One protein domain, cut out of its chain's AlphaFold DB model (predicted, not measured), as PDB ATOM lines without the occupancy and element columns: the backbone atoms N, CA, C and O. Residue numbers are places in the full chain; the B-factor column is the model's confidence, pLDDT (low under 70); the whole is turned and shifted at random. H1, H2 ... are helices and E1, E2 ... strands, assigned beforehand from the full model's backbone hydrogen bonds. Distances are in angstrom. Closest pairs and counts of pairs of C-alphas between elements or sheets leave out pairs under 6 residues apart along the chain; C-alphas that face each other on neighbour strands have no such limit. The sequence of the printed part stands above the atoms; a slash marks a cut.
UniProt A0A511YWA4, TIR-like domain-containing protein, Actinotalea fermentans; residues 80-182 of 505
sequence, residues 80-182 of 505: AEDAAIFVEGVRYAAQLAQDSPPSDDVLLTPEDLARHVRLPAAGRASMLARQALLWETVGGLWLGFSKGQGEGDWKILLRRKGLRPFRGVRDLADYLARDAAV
ATOM      1  N   ALA A  80     139.953  -9.263 102.442       90.31
ATOM      2  CA  ALA A  80     140.252 -10.632 102.025       90.31
ATOM      3  C   ALA A  80     140.089 -10.858 100.511       90.31
ATOM      4  O   ALA A  80     140.884 -11.578  99.909       90.31
ATOM      5  N   GLU A  81     139.088 -10.232  99.885       89.88
ATOM      6  CA  GLU A  81     138.846 -10.371  98.446       89.88
ATOM      7  C   GLU A  81     139.916  -9.647  97.611       89.88
ATOM      8  O   GLU A  81     140.520 -10.249  96.723       89.88
ATOM      9  N   ASP A  82     140.219  -8.387  97.941       91.75
ATOM     10  CA  ASP A  82     141.276  -7.603  97.293       91.75
ATOM     11  C   ASP A  82     142.660  -8.263  97.461       91.75
ATOM     12  O   ASP A  82     143.445  -8.331  96.509       91.75
ATOM     13  N   ALA A  83     142.944  -8.826  98.638       92.44
ATOM     14  CA  ALA A  83     144.185  -9.543  98.905       92.44
ATOM     15  C   ALA A  83     144.280 -10.876  98.142       92.44
ATOM     16  O   ALA A  83     145.349 -11.223  97.637       92.44
ATOM     17  N   ALA A  84     143.175 -11.617  98.019       90.81
ATOM     18  CA  ALA A  84     143.142 -12.844  97.225       90.81
ATOM     19  C   ALA A  84     143.432 -12.553  95.746       90.81
ATOM     20  O   ALA A  84     144.248 -13.241  95.134       90.81
ATOM     21  N   ILE A  85     142.834 -11.496  95.187       91.38
ATOM     22  CA  ILE A  85     143.081 -11.073  93.801       91.38
ATOM     23  C   ILE A  85     144.546 -10.686  93.597       91.38
ATOM     24  O   ILE A  85     145.151 -11.085  92.599       91.38
ATOM     25  N   PHE A  86     145.129  -9.960  94.552       93.31
ATOM     26  CA  PHE A  86     146.541  -9.597  94.521       93.31
ATOM     27  C   PHE A  86     147.438 -10.845  94.459       93.31
ATOM     28  O   PHE A  86     148.283 -10.959  93.568       93.31
ATOM     29  N   VAL A  87     147.212 -11.828  95.338       94.06
ATOM     30  CA  VAL A  87     147.990 -13.081  95.377       94.06
ATOM     31  C   VAL A  87     147.838 -13.888  94.087       94.06
ATOM     32  O   VAL A  87     148.829 -14.413  93.573       94.06
ATOM     33  N   GLU A  88     146.629 -13.975  93.530       91.81
ATOM     34  CA  GLU A  88     146.402 -14.618  92.230       91.81
ATOM     35  C   GLU A  88     147.161 -13.899  91.105       91.81
ATOM     36  O   GLU A  88     147.782 -14.551  90.264       91.81
ATOM     37  N   GLY A  89     147.190 -12.564  91.124       92.06
ATOM     38  CA  GLY A  89     147.981 -11.763  90.192       92.06
ATOM     39  C   GLY A  89     149.484 -12.022  90.311       92.06
ATOM     40  O   GLY A  89     150.152 -12.216  89.295       92.06
ATOM     41  N   VAL A  90     150.018 -12.108  91.535       93.12
ATOM     42  CA  VAL A  90     151.421 -12.484  91.792       93.12
ATOM     43  C   VAL A  90     151.716 -13.885  91.268       93.12
ATOM     44  O   VAL A  90     152.730 -14.093  90.597       93.12
ATOM     45  N   ARG A  91     150.829 -14.849  91.526       92.75
ATOM     46  CA  ARG A  91     150.987 -16.226  91.045       92.75
ATOM     47  C   ARG A  91     150.990 -16.287  89.520       92.75
ATOM     48  O   ARG A  91     151.862 -16.940  88.948       92.75
ATOM     49  N   TYR A  92     150.052 -15.597  88.877       91.62
ATOM     50  CA  TYR A  92     149.976 -15.504  87.422       91.62
ATOM     51  C   TYR A  92     151.238 -14.860  86.841       91.62
ATOM     52  O   TYR A  92     151.861 -15.434  85.948       91.62
ATOM     53  N   ALA A  93     151.681 -13.729  87.393       91.38
ATOM     54  CA  ALA A  93     152.906 -13.070  86.957       91.38
ATOM     55  C   ALA A  93     154.129 -13.989  87.102       91.38
ATOM     56  O   ALA A  93     154.952 -14.064  86.191       91.38
ATOM     57  N   ALA A  94     154.241 -14.735  88.206       91.75
ATOM     58  CA  ALA A  94     155.331 -15.684  88.426       91.75
ATOM     59  C   ALA A  94     155.314 -16.873  87.452       91.75
ATOM     60  O   ALA A  94     156.388 -17.332  87.047       91.75
ATOM     61  N   GLN A  95     154.126 -17.342  87.056       89.81
ATOM     62  CA  GLN A  95     153.950 -18.364  86.021       89.81
ATOM     63  C   GLN A  95     154.351 -17.823  84.642       89.81
ATOM     64  O   GLN A  95     155.149 -18.443  83.943       89.81
ATOM     65  N   LEU A  96     153.910 -16.614  84.290       87.50
ATOM     66  CA  LEU A  96     154.305 -15.944  83.050       87.50
ATOM     67  C   LEU A  96     155.829 -15.730  82.987       87.50
ATOM     68  O   LEU A  96     156.471 -16.012  81.977       87.50
ATOM     69  N   ALA A  97     156.452 -15.353  84.109       87.94
ATOM     70  CA  ALA A  97     157.910 -15.275  84.253       87.94
ATOM     71  C   ALA A  97     158.620 -16.637  84.172       87.94
ATOM     72  O   ALA A  97     159.848 -16.682  84.081       87.94
ATOM     73  N   GLN A  98     157.910 -17.754  84.305       87.75
ATOM     74  CA  GLN A  98     158.476 -19.089  84.142       87.75
ATOM     75  C   GLN A  98     158.413 -19.539  82.681       87.75
ATOM     76  O   GLN A  98     159.402 -20.090  82.196       87.75
ATOM     77  N   ASP A  99     157.311 -19.238  81.998       84.31
ATOM     78  CA  ASP A  99     157.012 -19.745  80.656       84.31
ATOM     79  C   ASP A  99     157.607 -18.881  79.528       84.31
ATOM     80  O   ASP A  99     157.929 -19.402  78.459       84.31
ATOM     81  N   SER A 100     157.822 -17.579  79.756       75.56
ATOM     82  CA  SER A 100     158.428 -16.680  78.758       75.56
ATOM     83  C   SER A 100     159.940 -16.930  78.578       75.56
ATOM     84  O   SER A 100     160.583 -17.420  79.511       75.56
ATOM     85  N   PRO A 101     160.563 -16.572  77.440       71.06
ATOM     86  CA  PRO A 101     162.014 -16.664  77.258       71.06
ATOM     87  C   PRO A 101     162.815 -15.727  78.198       71.06
ATOM     88  O   PRO A 101     162.260 -14.786  78.762       71.06
ATOM     89  N   PRO A 102     164.131 -15.965  78.412       58.16
ATOM     90  CA  PRO A 102     164.933 -15.271  79.432       58.16
ATOM     91  C   PRO A 102     165.121 -13.759  79.236       58.16
ATOM     92  O   PRO A 102     165.526 -13.102  80.192       58.16
ATOM     93  N   SER A 103     164.887 -13.237  78.027       55.72
ATOM     94  CA  SER A 103     165.068 -11.823  77.666       55.72
ATOM     95  C   SER A 103     163.908 -10.919  78.073       55.72
ATOM     96  O   SER A 103     164.074  -9.704  78.038       55.72
ATOM     97  N   ASP A 104     162.762 -11.491  78.454       61.22
ATOM     98  CA  ASP A 104     161.522 -10.733  78.586       61.22
ATOM     99  C   ASP A 104     161.125 -10.609  80.065       61.22
ATOM    100  O   ASP A 104     160.874 -11.607  80.759       61.22
ATOM    101  N   ASP A 105     161.085  -9.368  80.552       78.38
ATOM    102  CA  ASP A 105     160.400  -9.005  81.791       78.38
ATOM    103  C   ASP A 105     158.880  -9.156  81.640       78.38
ATOM    104  O   ASP A 105     158.338  -9.227  80.535       78.38
ATOM    105  N   VAL A 106     158.174  -9.261  82.763       83.25
ATOM    106  CA  VAL A 106     156.757  -9.638  82.764       83.25
ATOM    107  C   VAL A 106     155.889  -8.392  82.746       83.25
ATOM    108  O   VAL A 106     155.884  -7.636  83.708       83.25
ATOM    109  N   LEU A 107     155.115  -8.184  81.685       86.56
ATOM    110  CA  LEU A 107     154.089  -7.147  81.670       86.56
ATOM    111  C   LEU A 107     152.786  -7.706  82.249       86.56
ATOM    112  O   LEU A 107     152.255  -8.685  81.730       86.56
ATOM    113  N   LEU A 108     152.273  -7.075  83.303       86.88
ATOM    114  CA  LEU A 108     150.951  -7.342  83.857       86.88
ATOM    115  C   LEU A 108     150.023  -6.166  83.551       86.88
ATOM    116  O   LEU A 108     150.332  -5.017  83.880       86.88
ATOM    117  N   THR A 109     148.884  -6.467  82.936       88.38
ATOM    118  CA  THR A 109     147.809  -5.510  82.646       88.38
ATOM    119  C   THR A 109     146.522  -5.898  83.386       88.38
ATOM    120  O   THR A 109     146.365  -7.058  83.791       88.38
ATOM    121  N   PRO A 110     145.568  -4.972  83.571       86.69
ATOM    122  CA  PRO A 110     144.265  -5.298  84.133       86.69
ATOM    123  C   PRO A 110     143.485  -6.290  83.269       86.69
ATOM    124  O   PRO A 110     142.757  -7.108  83.829       86.69
ATOM    125  N   GLU A 111     143.651  -6.297  81.942       86.00
ATOM    126  CA  GLU A 111     143.069  -7.332  81.081       86.00
ATOM    127  C   GLU A 111     143.645  -8.716  81.385       86.00
ATOM    128  O   GLU A 111     142.900  -9.698  81.411       86.00
ATOM    129  N   ASP A 112     144.953  -8.809  81.637       85.25
ATOM    130  CA  ASP A 112     145.585 -10.073  82.017       85.25
ATOM    131  C   ASP A 112     145.062 -10.561  83.367       85.25
ATOM    132  O   ASP A 112     144.700 -11.734  83.495       85.25
ATOM    133  N   LEU A 113     144.946  -9.659  84.347       85.81
ATOM    134  CA  LEU A 113     144.395  -9.978  85.663       85.81
ATOM    135  C   LEU A 113     142.925 -10.410  85.557       85.81
ATOM    136  O   LEU A 113     142.548 -11.437  86.111       85.81
ATOM    137  N   ALA A 114     142.105  -9.696  84.785       86.88
ATOM    138  CA  ALA A 114     140.688 -10.008  84.602       86.88
ATOM    139  C   ALA A 114     140.435 -11.339  83.869       86.88
ATOM    140  O   ALA A 114     139.390 -11.959  84.071       86.88
ATOM    141  N   ARG A 115     141.361 -11.779  83.006       85.38
ATOM    142  CA  ARG A 115     141.268 -13.073  82.304       85.38
ATOM    143  C   ARG A 115     141.664 -14.258  83.182       85.38
ATOM    144  O   ARG A 115     141.107 -15.339  83.004       85.38
ATOM    145  N   HIS A 116     142.620 -14.067  84.088       81.81
ATOM    146  CA  HIS A 116     143.224 -15.160  84.857       81.81
ATOM    147  C   HIS A 116     142.740 -15.228  86.307       81.81
ATOM    148  O   HIS A 116     142.816 -16.290  86.923       81.81
ATOM    149  N   VAL A 117     142.180 -14.139  86.833       79.25
ATOM    150  CA  VAL A 117     141.617 -14.059  88.181       79.25
ATOM    151  C   VAL A 117     140.104 -13.917  88.096       79.25
ATOM    152  O   VAL A 117     139.571 -13.081  87.366       79.25
ATOM    153  N   ARG A 118     139.372 -14.745  88.851       77.75
ATOM    154  CA  ARG A 118     137.909 -14.649  88.911       77.75
ATOM    155  C   ARG A 118     137.511 -13.411  89.706       77.75
ATOM    156  O   ARG A 118     137.560 -13.422  90.927       77.75
ATOM    157  N   LEU A 119     137.072 -12.380  88.996       79.25
ATOM    158  CA  LEU A 119     136.505 -11.167  89.583       79.25
ATOM    159  C   LEU A 119     134.970 -11.223  89.535       79.25
ATOM    160  O   LEU A 119     134.429 -11.592  88.480       79.25
ATOM    161  N   PRO A 120     134.249 -10.816  90.597       77.50
ATOM    162  CA  PRO A 120     132.805 -10.600  90.546       77.50
ATOM    163  C   PRO A 120     132.404  -9.685  89.381       77.50
ATOM    164  O   PRO A 120     133.187  -8.854  88.923       77.50
ATOM    165  N   ALA A 121     131.185  -9.847  88.859       75.06
ATOM    166  CA  ALA A 121     130.685  -8.972  87.795       75.06
ATOM    167  C   ALA A 121     130.367  -7.562  88.323       75.06
ATOM    168  O   ALA A 121     130.652  -6.570  87.655       75.06
ATOM    169  N   ALA A 122     129.804  -7.478  89.531       77.38
ATOM    170  CA  ALA A 122     129.578  -6.217  90.224       77.38
ATOM    171  C   ALA A 122     130.905  -5.677  90.777       77.38
ATOM    172  O   ALA A 122     131.685  -6.432  91.343       77.38
ATOM    173  N   GLY A 123     131.171  -4.380  90.597       80.69
ATOM    174  CA  GLY A 123     132.371  -3.732  91.142       80.69
ATOM    175  C   GLY A 123     133.693  -4.099  90.456       80.69
ATOM    176  O   GLY A 123     134.741  -3.642  90.900       80.69
ATOM    177  N   ARG A 124     133.674  -4.869  89.356       83.88
ATOM    178  CA  ARG A 124     134.890  -5.333  88.659       83.88
ATOM    179  C   ARG A 124     135.867  -4.207  88.309       83.88
ATOM    180  O   ARG A 124     137.068  -4.380  88.485       83.88
ATOM    181  N   ALA A 125     135.362  -3.084  87.795       83.00
ATOM    182  CA  ALA A 125     136.188  -1.941  87.400       83.00
ATOM    183  C   ALA A 125     136.900  -1.315  88.612       83.00
ATOM    184  O   ALA A 125     138.123  -1.200  88.607       83.00
ATOM    185  N   SER A 126     136.150  -1.036  89.682       85.69
ATOM    186  CA  SER A 126     136.680  -0.569  90.968       85.69
ATOM    187  C   SER A 126     137.729  -1.522  91.540       85.69
ATOM    188  O   SER A 126     138.814  -1.093  91.918       85.69
ATOM    189  N   MET A 127     137.475  -2.836  91.520       87.31
ATOM    190  CA  MET A 127     138.448  -3.832  91.983       87.31
ATOM    191  C   MET A 127     139.739  -3.787  91.160       87.31
ATOM    192  O   MET A 127     140.821  -3.725  91.730       87.31
ATOM    193  N   LEU A 128     139.654  -3.751  89.826       87.19
ATOM    194  CA  LEU A 128     140.837  -3.628  88.964       87.19
ATOM    195  C   LEU A 128     141.599  -2.315  89.196       87.19
ATOM    196  O   LEU A 128     142.830  -2.311  89.155       87.19
ATOM    197  N   ALA A 129     140.896  -1.210  89.450       85.38
ATOM    198  CA  ALA A 129     141.512   0.075  89.768       85.38
ATOM    199  C   ALA A 129     142.242   0.037  91.120       85.38
ATOM    200  O   ALA A 129     143.372   0.523  91.225       85.38
ATOM    201  N   ARG A 130     141.641  -0.597  92.131       89.69
ATOM    202  CA  ARG A 130     142.249  -0.803  93.451       89.69
ATOM    203  C   ARG A 130     143.443  -1.740  93.405       89.69
ATOM    204  O   ARG A 130     144.432  -1.466  94.076       89.69
ATOM    205  N   GLN A 131     143.417  -2.776  92.567       90.50
ATOM    206  CA  GLN A 131     144.584  -3.638  92.373       90.50
ATOM    207  C   GLN A 131     145.804  -2.822  91.942       90.50
ATOM    208  O   GLN A 131     146.858  -2.975  92.546       90.50
ATOM    209  N   ALA A 132     145.662  -1.884  91.002       86.38
ATOM    210  CA  ALA A 132     146.761  -0.995  90.609       86.38
ATOM    211  C   ALA A 132     147.414  -0.300  91.821       86.38
ATOM    212  O   ALA A 132     148.635  -0.242  91.930       86.38
ATOM    213  N   LEU A 133     146.588   0.180  92.751       88.50
ATOM    214  CA  LEU A 133     147.016   0.896  93.954       88.50
ATOM    215  C   LEU A 133     147.639  -0.023  95.012       88.50
ATOM    216  O   LEU A 133     148.522   0.416  95.741       88.50
ATOM    217  N   LEU A 134     147.208  -1.284  95.096       90.06
ATOM    218  CA  LEU A 134     147.850  -2.297  95.940       90.06
ATOM    219  C   LEU A 134     149.218  -2.683  95.379       90.06
ATOM    220  O   LEU A 134     150.196  -2.754  96.122       90.06
ATOM    221  N   TRP A 135     149.310  -2.865  94.063       86.69
ATOM    222  CA  TRP A 135     150.565  -3.181  93.392       86.69
ATOM    223  C   TRP A 135     151.601  -2.045  93.480       86.69
ATOM    224  O   TRP A 135     152.803  -2.307  93.516       86.69
ATOM    225  N   GLU A 136     151.154  -0.792  93.579       81.62
ATOM    226  CA  GLU A 136     152.018   0.365  93.851       81.62
ATOM    227  C   GLU A 136     152.771   0.219  95.189       81.62
ATOM    228  O   GLU A 136     153.923   0.637  95.302       81.62
ATOM    229  N   THR A 137     152.175  -0.459  96.179       81.19
ATOM    230  CA  THR A 137     152.781  -0.655  97.509       81.19
ATOM    231  C   THR A 137     153.865  -1.739  97.551       81.19
ATOM    232  O   THR A 137     154.605  -1.816  98.529       81.19
ATOM    233  N   VAL A 138     154.024  -2.545  96.491       76.44
ATOM    234  CA  VAL A 138     155.022  -3.633  96.408       76.44
ATOM    235  C   VAL A 138     156.200  -3.269  95.505       76.44
ATOM    236  O   VAL A 138     156.534  -3.963  94.542       76.44
ATOM    237  N   GLY A 139     156.856  -2.157  95.849       62.31
ATOM    238  CA  GLY A 139     157.976  -1.553  95.110       62.31
ATOM    239  C   GLY A 139     159.097  -2.511  94.686       62.31
ATOM    240  O   GLY A 139     159.721  -2.311  93.646       62.31
ATOM    241  N   GLY A 140     159.335  -3.585  95.446       66.00
ATOM    242  CA  GLY A 140     160.398  -4.556  95.167       66.00
ATOM    243  C   GLY A 140     160.178  -5.437  93.928       66.00
ATOM    244  O   GLY A 140     161.140  -6.018  93.420       66.00
ATOM    245  N   LEU A 141     158.945  -5.547  93.417       70.00
ATOM    246  CA  LEU A 141     158.606  -6.486  92.338       70.00
ATOM    247  C   LEU A 141     158.636  -5.880  90.931       70.00
ATOM    248  O   LEU A 141     158.784  -6.624  89.956       70.00
ATOM    249  N   TRP A 142     158.522  -4.560  90.795       72.38
ATOM    250  CA  TRP A 142     158.388  -3.901  89.495       72.38
ATOM    251  C   TRP A 142     159.646  -3.128  89.044       72.38
ATOM    252  O   TRP A 142     160.538  -2.781  89.822       72.38
ATOM    253  N   LEU A 143     159.765  -2.956  87.726       60.41
ATOM    254  CA  LEU A 143     160.737  -2.134  86.986       60.41
ATOM    255  C   LEU A 143     160.116  -0.819  86.525       60.41
ATOM    256  O   LEU A 143     160.812   0.179  86.372       60.41
ATOM    257  N   GLY A 144     158.808  -0.834  86.283       66.62
ATOM    258  CA  GLY A 144     158.043   0.332  85.890       66.62
ATOM    259  C   GLY A 144     156.564   0.112  86.160       66.62
ATOM    260  O   GLY A 144     156.042  -0.985  85.969       66.62
ATOM    261  N   PHE A 145     155.904   1.173  86.591       77.06
ATOM    262  CA  PHE A 145     154.470   1.216  86.813       77.06
ATOM    263  C   PHE A 145     153.930   2.430  86.063       77.06
ATOM    264  O   PHE A 145     154.439   3.539  86.233       77.06
ATOM    265  N   SER A 146     152.931   2.236  85.210       74.31
ATOM    266  CA  SER A 146     152.235   3.335  84.546       74.31
ATOM    267  C   SER A 146     150.743   3.263  84.824       74.31
ATOM    268  O   SER A 146     150.151   2.186  84.833       74.31
ATOM    269  N   LYS A 147     150.143   4.435  85.039       71.31
ATOM    270  CA  LYS A 147     148.703   4.628  85.179       71.31
ATOM    271  C   LYS A 147     148.281   5.735  84.214       71.31
ATOM    272  O   LYS A 147     148.800   6.846  84.285       71.31
ATOM    273  N   GLY A 148     147.419   5.404  83.266       62.03
ATOM    274  CA  GLY A 148     146.816   6.324  82.318       62.03
ATOM    275  C   GLY A 148     145.572   7.012  82.875       62.03
ATOM    276  O   GLY A 148     145.282   6.964  84.069       62.03
ATOM    277  N   GLN A 149     144.855   7.707  81.993       48.50
ATOM    278  CA  GLN A 149     143.766   8.625  82.361       48.50
ATOM    279  C   GLN A 149     142.409   7.923  82.585       48.50
ATOM    280  O   GLN A 149     141.482   8.559  83.075       48.50
ATOM    281  N   GLY A 150     142.271   6.640  82.221       53.84
ATOM    282  CA  GLY A 150     141.021   5.873  82.339       53.84
ATOM    283  C   GLY A 150     141.024   4.834  83.467       53.84
ATOM    284  O   GLY A 150     142.075   4.318  83.852       53.84
ATOM    285  N   GLU A 151     139.834   4.483  83.971       50.69
ATOM    286  CA  GLU A 151     139.636   3.319  84.847       50.69
ATOM    287  C   GLU A 151     140.078   2.044  84.112       50.69
ATOM    288  O   GLU A 151     139.474   1.643  83.121       50.69
ATOM    289  N   GLY A 152     141.166   1.427  84.577       57.06
ATOM    290  CA  GLY A 152     141.742   0.232  83.952       57.06
ATOM    291  C   GLY A 152     142.892   0.494  82.979       57.06
ATOM    292  O   GLY A 152     143.374  -0.448  82.373       57.06
ATOM    293  N   ASP A 153     143.393   1.722  82.846       73.12
ATOM    294  CA  ASP A 153     144.627   1.966  82.089       73.12
ATOM    295  C   ASP A 153     145.820   1.920  83.046       73.12
ATOM    296  O   ASP A 153     146.306   2.948  83.508       73.12
ATOM    297  N   TRP A 154     146.258   0.725  83.435       84.19
ATOM    298  CA  TRP A 154     147.503   0.569  84.187       84.19
ATOM    299  C   TRP A 154     148.335  -0.581  83.648       84.19
ATOM    300  O   TRP A 154     147.814  -1.553  83.107       84.19
ATOM    301  N   LYS A 155     149.655  -0.461  83.756       86.31
ATOM    302  CA  LYS A 155     150.590  -1.500  83.322       86.31
ATOM    303  C   LYS A 155     151.731  -1.593  84.306       86.31
ATOM    304  O   LYS A 155     152.289  -0.577  84.720       86.31
ATOM    305  N   ILE A 156     152.093  -2.822  84.644       85.81
ATOM    306  CA  ILE A 156     153.185  -3.101  85.569       85.81
ATOM    307  C   ILE A 156     154.199  -3.946  84.834       85.81
ATOM    308  O   ILE A 156     153.921  -5.082  84.455       85.81
ATOM    309  N   LEU A 157     155.379  -3.383  84.627       83.38
ATOM    310  CA  LEU A 157     156.531  -4.135  84.176       83.38
ATOM    311  C   LEU A 157     157.191  -4.746  85.413       83.38
ATOM    312  O   LEU A 157     157.754  -4.030  86.233       83.38
ATOM    313  N   LEU A 158     157.090  -6.059  85.568       83.81
ATOM    314  CA  LEU A 158     157.569  -6.838  86.703       83.81
ATOM    315  C   LEU A 158     158.916  -7.500  86.397       83.81
ATOM    316  O   LEU A 158     159.143  -8.031  85.308       83.81
ATOM    317  N   ARG A 159     159.795  -7.531  87.403       76.56
ATOM    318  CA  ARG A 159     161.122  -8.155  87.315       76.56
ATOM    319  C   ARG A 159     160.981  -9.664  87.227       76.56
ATOM    320  O   ARG A 159     160.635 -10.317  88.216       76.56
ATOM    321  N   ARG A 160     161.383 -10.265  86.105       84.00
ATOM    322  CA  ARG A 160     161.312 -11.728  85.927       84.00
ATOM    323  C   ARG A 160     162.016 -12.506  87.048       84.00
ATOM    324  O   ARG A 160     161.503 -13.512  87.538       84.00
ATOM    325  N   LYS A 161     163.214 -12.068  87.463       81.94
ATOM    326  CA  LYS A 161     163.973 -12.719  88.552       81.94
ATOM    327  C   LYS A 161     163.314 -12.520  89.923       81.94
ATOM    328  O   LYS A 161     163.318 -13.465  90.708       81.94
ATOM    329  N   GLY A 162     162.730 -11.345  90.169       83.00
ATOM    330  CA  GLY A 162     162.054 -10.998  91.425       83.00
ATOM    331  C   GLY A 162     160.790 -11.819  91.681       83.00
ATOM    332  O   GLY A 162     160.451 -12.069  92.827       83.00
ATOM    333  N   LEU A 163     160.150 -12.334  90.627       89.19
ATOM    334  CA  LEU A 163     158.963 -13.189  90.733       89.19
ATOM    335  C   LEU A 163     159.269 -14.662  91.064       89.19
ATOM    336  O   LEU A 163     158.369 -15.413  91.439       89.19
ATOM    337  N   ARG A 164     160.527 -15.115  90.942       88.75
ATOM    338  CA  ARG A 164     160.903 -16.527  91.173       88.75
ATOM    339  C   ARG A 164     160.551 -17.041  92.576       88.75
ATOM    340  O   ARG A 164     160.037 -18.160  92.645       88.75
ATOM    341  N   PRO A 165     160.787 -16.287  93.669       91.81
ATOM    342  CA  PRO A 165     160.424 -16.718  95.020       91.81
ATOM    343  C   PRO A 165     158.915 -16.916  95.201       91.81
ATOM    344  O   PRO A 165     158.501 -17.725  96.025       91.81
ATOM    345  N   PHE A 166     158.089 -16.243  94.394       93.56
ATOM    346  CA  PHE A 166     156.627 -16.253  94.495       93.56
ATOM    347  C   PHE A 166     155.945 -17.309  93.614       93.56
ATOM    348  O   PHE A 166     154.717 -17.392  93.567       93.56
ATOM    349  N   ARG A 167     156.714 -18.167  92.933       91.75
ATOM    350  CA  ARG A 167     156.158 -19.287  92.159       91.75
ATOM    351  C   ARG A 167     155.321 -20.201  93.049       91.75
ATOM    352  O   ARG A 167     155.793 -20.682  94.082       91.75
ATOM    353  N   GLY A 168     154.079 -20.441  92.634       92.12
ATOM    354  CA  GLY A 168     153.138 -21.274  93.381       92.12
ATOM    355  C   GLY A 168     152.758 -20.712  94.754       92.12
ATOM    356  O   GLY A 168     152.438 -21.495  95.643       92.12
ATOM    357  N   VAL A 169     152.831 -19.389  94.954       95.62
ATOM    358  CA  VAL A 169     152.319 -18.736  96.169       95.62
ATOM    359  C   VAL A 169     150.845 -19.088  96.379       95.62
ATOM    360  O   VAL A 169     150.040 -18.975  95.453       95.62
ATOM    361  N   ARG A 170     150.485 -19.582  97.564       93.38
ATOM    362  CA  ARG A 170     149.156 -20.175  97.807       93.38
ATOM    363  C   ARG A 170     148.119 -19.163  98.270       93.38
ATOM    364  O   ARG A 170     147.006 -19.157  97.762       93.38
ATOM    365  N   ASP A 171     148.501 -18.315  99.208       93.81
ATOM    366  CA  ASP A 171     147.632 -17.354  99.875       93.81
ATOM    367  C   ASP A 171     148.455 -16.142 100.341       93.81
ATOM    368  O   ASP A 171     149.662 -16.055 100.095       93.81
ATOM    369  N   LEU A 172     147.790 -15.188 100.992       93.56
ATOM    370  CA  LEU A 172     148.412 -13.954 101.470       93.56
ATOM    371  C   LEU A 172     149.488 -14.210 102.535       93.56
ATOM    372  O   LEU A 172     150.507 -13.525 102.552       93.56
ATOM    373  N   ALA A 173     149.296 -15.209 103.399       93.12
ATOM    374  CA  ALA A 173     150.271 -15.545 104.431       93.12
ATOM    375  C   ALA A 173     151.546 -16.147 103.817       93.12
ATOM    376  O   ALA A 173     152.655 -15.778 104.203       93.12
ATOM    377  N   ASP A 174     151.401 -17.027 102.821       95.56
ATOM    378  CA  ASP A 174     152.514 -17.567 102.032       95.56
ATOM    379  C   ASP A 174     153.228 -16.458 101.240       95.56
ATOM    380  O   ASP A 174     154.458 -16.442 101.176       95.56
ATOM    381  N   TYR A 175     152.482 -15.496 100.682       94.81
ATOM    382  CA  TYR A 175     153.062 -14.317 100.032       94.81
ATOM    383  C   TYR A 175     153.948 -13.527 101.001       94.81
ATOM    384  O   TYR A 175     155.125 -13.327 100.710       94.81
ATOM    385  N   LEU A 176     153.414 -13.136 102.162       92.88
ATOM    386  CA  LEU A 176     154.140 -12.335 103.152       92.88
ATOM    387  C   LEU A 176     155.382 -13.060 103.679       92.88
ATOM    388  O   LEU A 176     156.435 -12.446 103.816       92.88
ATOM    389  N   ALA A 177     155.298 -14.371 103.920       91.44
ATOM    390  CA  ALA A 177     156.447 -15.163 104.356       91.44
ATOM    391  C   ALA A 177     157.574 -15.187 103.306       91.44
ATOM    392  O   ALA A 177     158.756 -15.112 103.650       91.44
ATOM    393  N   ARG A 178     157.222 -15.278 102.018       92.69
ATOM    394  CA  ARG A 178     158.193 -15.233 100.914       92.69
ATOM    395  C   ARG A 178     158.767 -13.836 100.729       92.69
ATOM    396  O   ARG A 178     159.971 -13.712 100.531       92.69
ATOM    397  N   ASP A 179     157.934 -12.808 100.827       87.00
ATOM    398  CA  ASP A 179     158.344 -11.408 100.711       87.00
ATOM    399  C   ASP A 179     159.319 -11.004 101.827       87.00
ATOM    400  O   ASP A 179     160.379 -10.436 101.565       87.00
ATOM    401  N   ALA A 180     159.031 -11.424 103.059       84.31
ATOM    402  CA  ALA A 180     159.908 -11.286 104.218       84.31
ATOM    403  C   ALA A 180     161.278 -11.958 104.000       84.31
ATOM    404  O   ALA A 180     162.328 -11.352 104.240       84.31
ATOM    405  N   ALA A 181     161.285 -13.188 103.470       79.06
ATOM    406  CA  ALA A 181     162.510 -13.928 103.170       79.06
ATOM    407  C   ALA A 181     163.346 -13.281 102.048       79.06
ATOM    408  O   ALA A 181     164.575 -13.306 102.107       79.06
ATOM    409  N   VAL A 182     162.696 -12.693 101.039       76.94
ATOM    410  CA  VAL A 182     163.358 -11.990  99.925       76.94
ATOM    411  C   VAL A 182     163.916 -10.638 100.367       76.94
ATOM    412  O   VAL A 182     165.025 -10.282  99.980       76.94
TER     413      VAL A 182
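This is residues 80 to 182 of the 505 residues of the protein "TIR-like domain-containing protein" of Actinotalea fermentans (UniProt A0A511YWA4). A small three-stranded sheet forms a wall with one face covered by helices H1 and H3 and the other face bare; the long helix H1 runs through the middle of the domain, and H4 packs on the early part of H1, away from the sheet. The short helix H2 sits at one end of the sheet, beside H1 and H3. The 103 printed residues hold four named helices and three named strands, in the order H1 E1 H2 H3 E2 E3 H4; the sheet order is E1, E3, E2, antiparallel throughout, and the class is mixed, helices and strands. The whole is compact, with a radius of gyration of the C-alphas of 12.9 A, and rounded, spanning 34 by 29 by 22 A.

H1, residues 80 to 99, begins with C-alpha 80 at (140.252, -10.632, 102.025) and is 28.6 A long. E1, residues 106 to 108, and H2, residues 110 to 116, follow. H3, residues 124 to 136, is 18.8 A long. E2, residues 142 to 147, is 13.6 A long, and E3, residues 154 to 158, is 12.7 A. H4, residues 172 to 182, is 15.2 A long and ends with C-alpha 182 at (163.358, -11.990, 99.925).

H1 is the hub. Its residues 89 to 92 alone only just touch H2, with 3 pairs of C-alphas within 8 A, Gly 89 and Leu 113 closest at 6.0 A; the lines are about perpendicular, at 84 degrees. Its residues 82 to 86 alone touch H3, closest C-alphas Phe 86 and Gln 131, 6.6 A, the same way at a steep tilt of 69 degrees, only just short of about perpendicular. Its residues 83 to 87 alone touch H4, closest C-alphas Val 87 and Leu 172, 6.2 A, the same way at a steep tilt of 52 degrees. H1 and H3 on one face of the sheet make two layers, helices over strands. H3 lies over E3 at a height over the sheet of 9.1 A, slantwise to the strands, at 41 degrees to E3 on the local plane. H2 only grazes the sheet, with residues 110 to 111; H4 is not on it. E1 and E3 are antiparallel, with N 108 and O 156 2.8 A apart. E2 and E3 form a hairpin, with N 143 and O 157 2.7 A apart. E1, H2 H3, E2 make a split strand-helix-strand unit, two strands running the same way with E3 between them, its crossover right-handed. Every O i to N i+4 pair is within hydrogen-bond range in H1, H2 and H4; in H3, 8 of 9 are.

The C-alphas farthest apart, those of Ser 103 and Ala 122, are 38.1 A apart. The printed part has no cut. The link from E3 to H4, residues 159 to 171, is long. Confidence is under 70 at residues 102 to 104, 139 to 140, 143 to 144 and 148 to 152; the mean pLDDT of the printed part is 82.7.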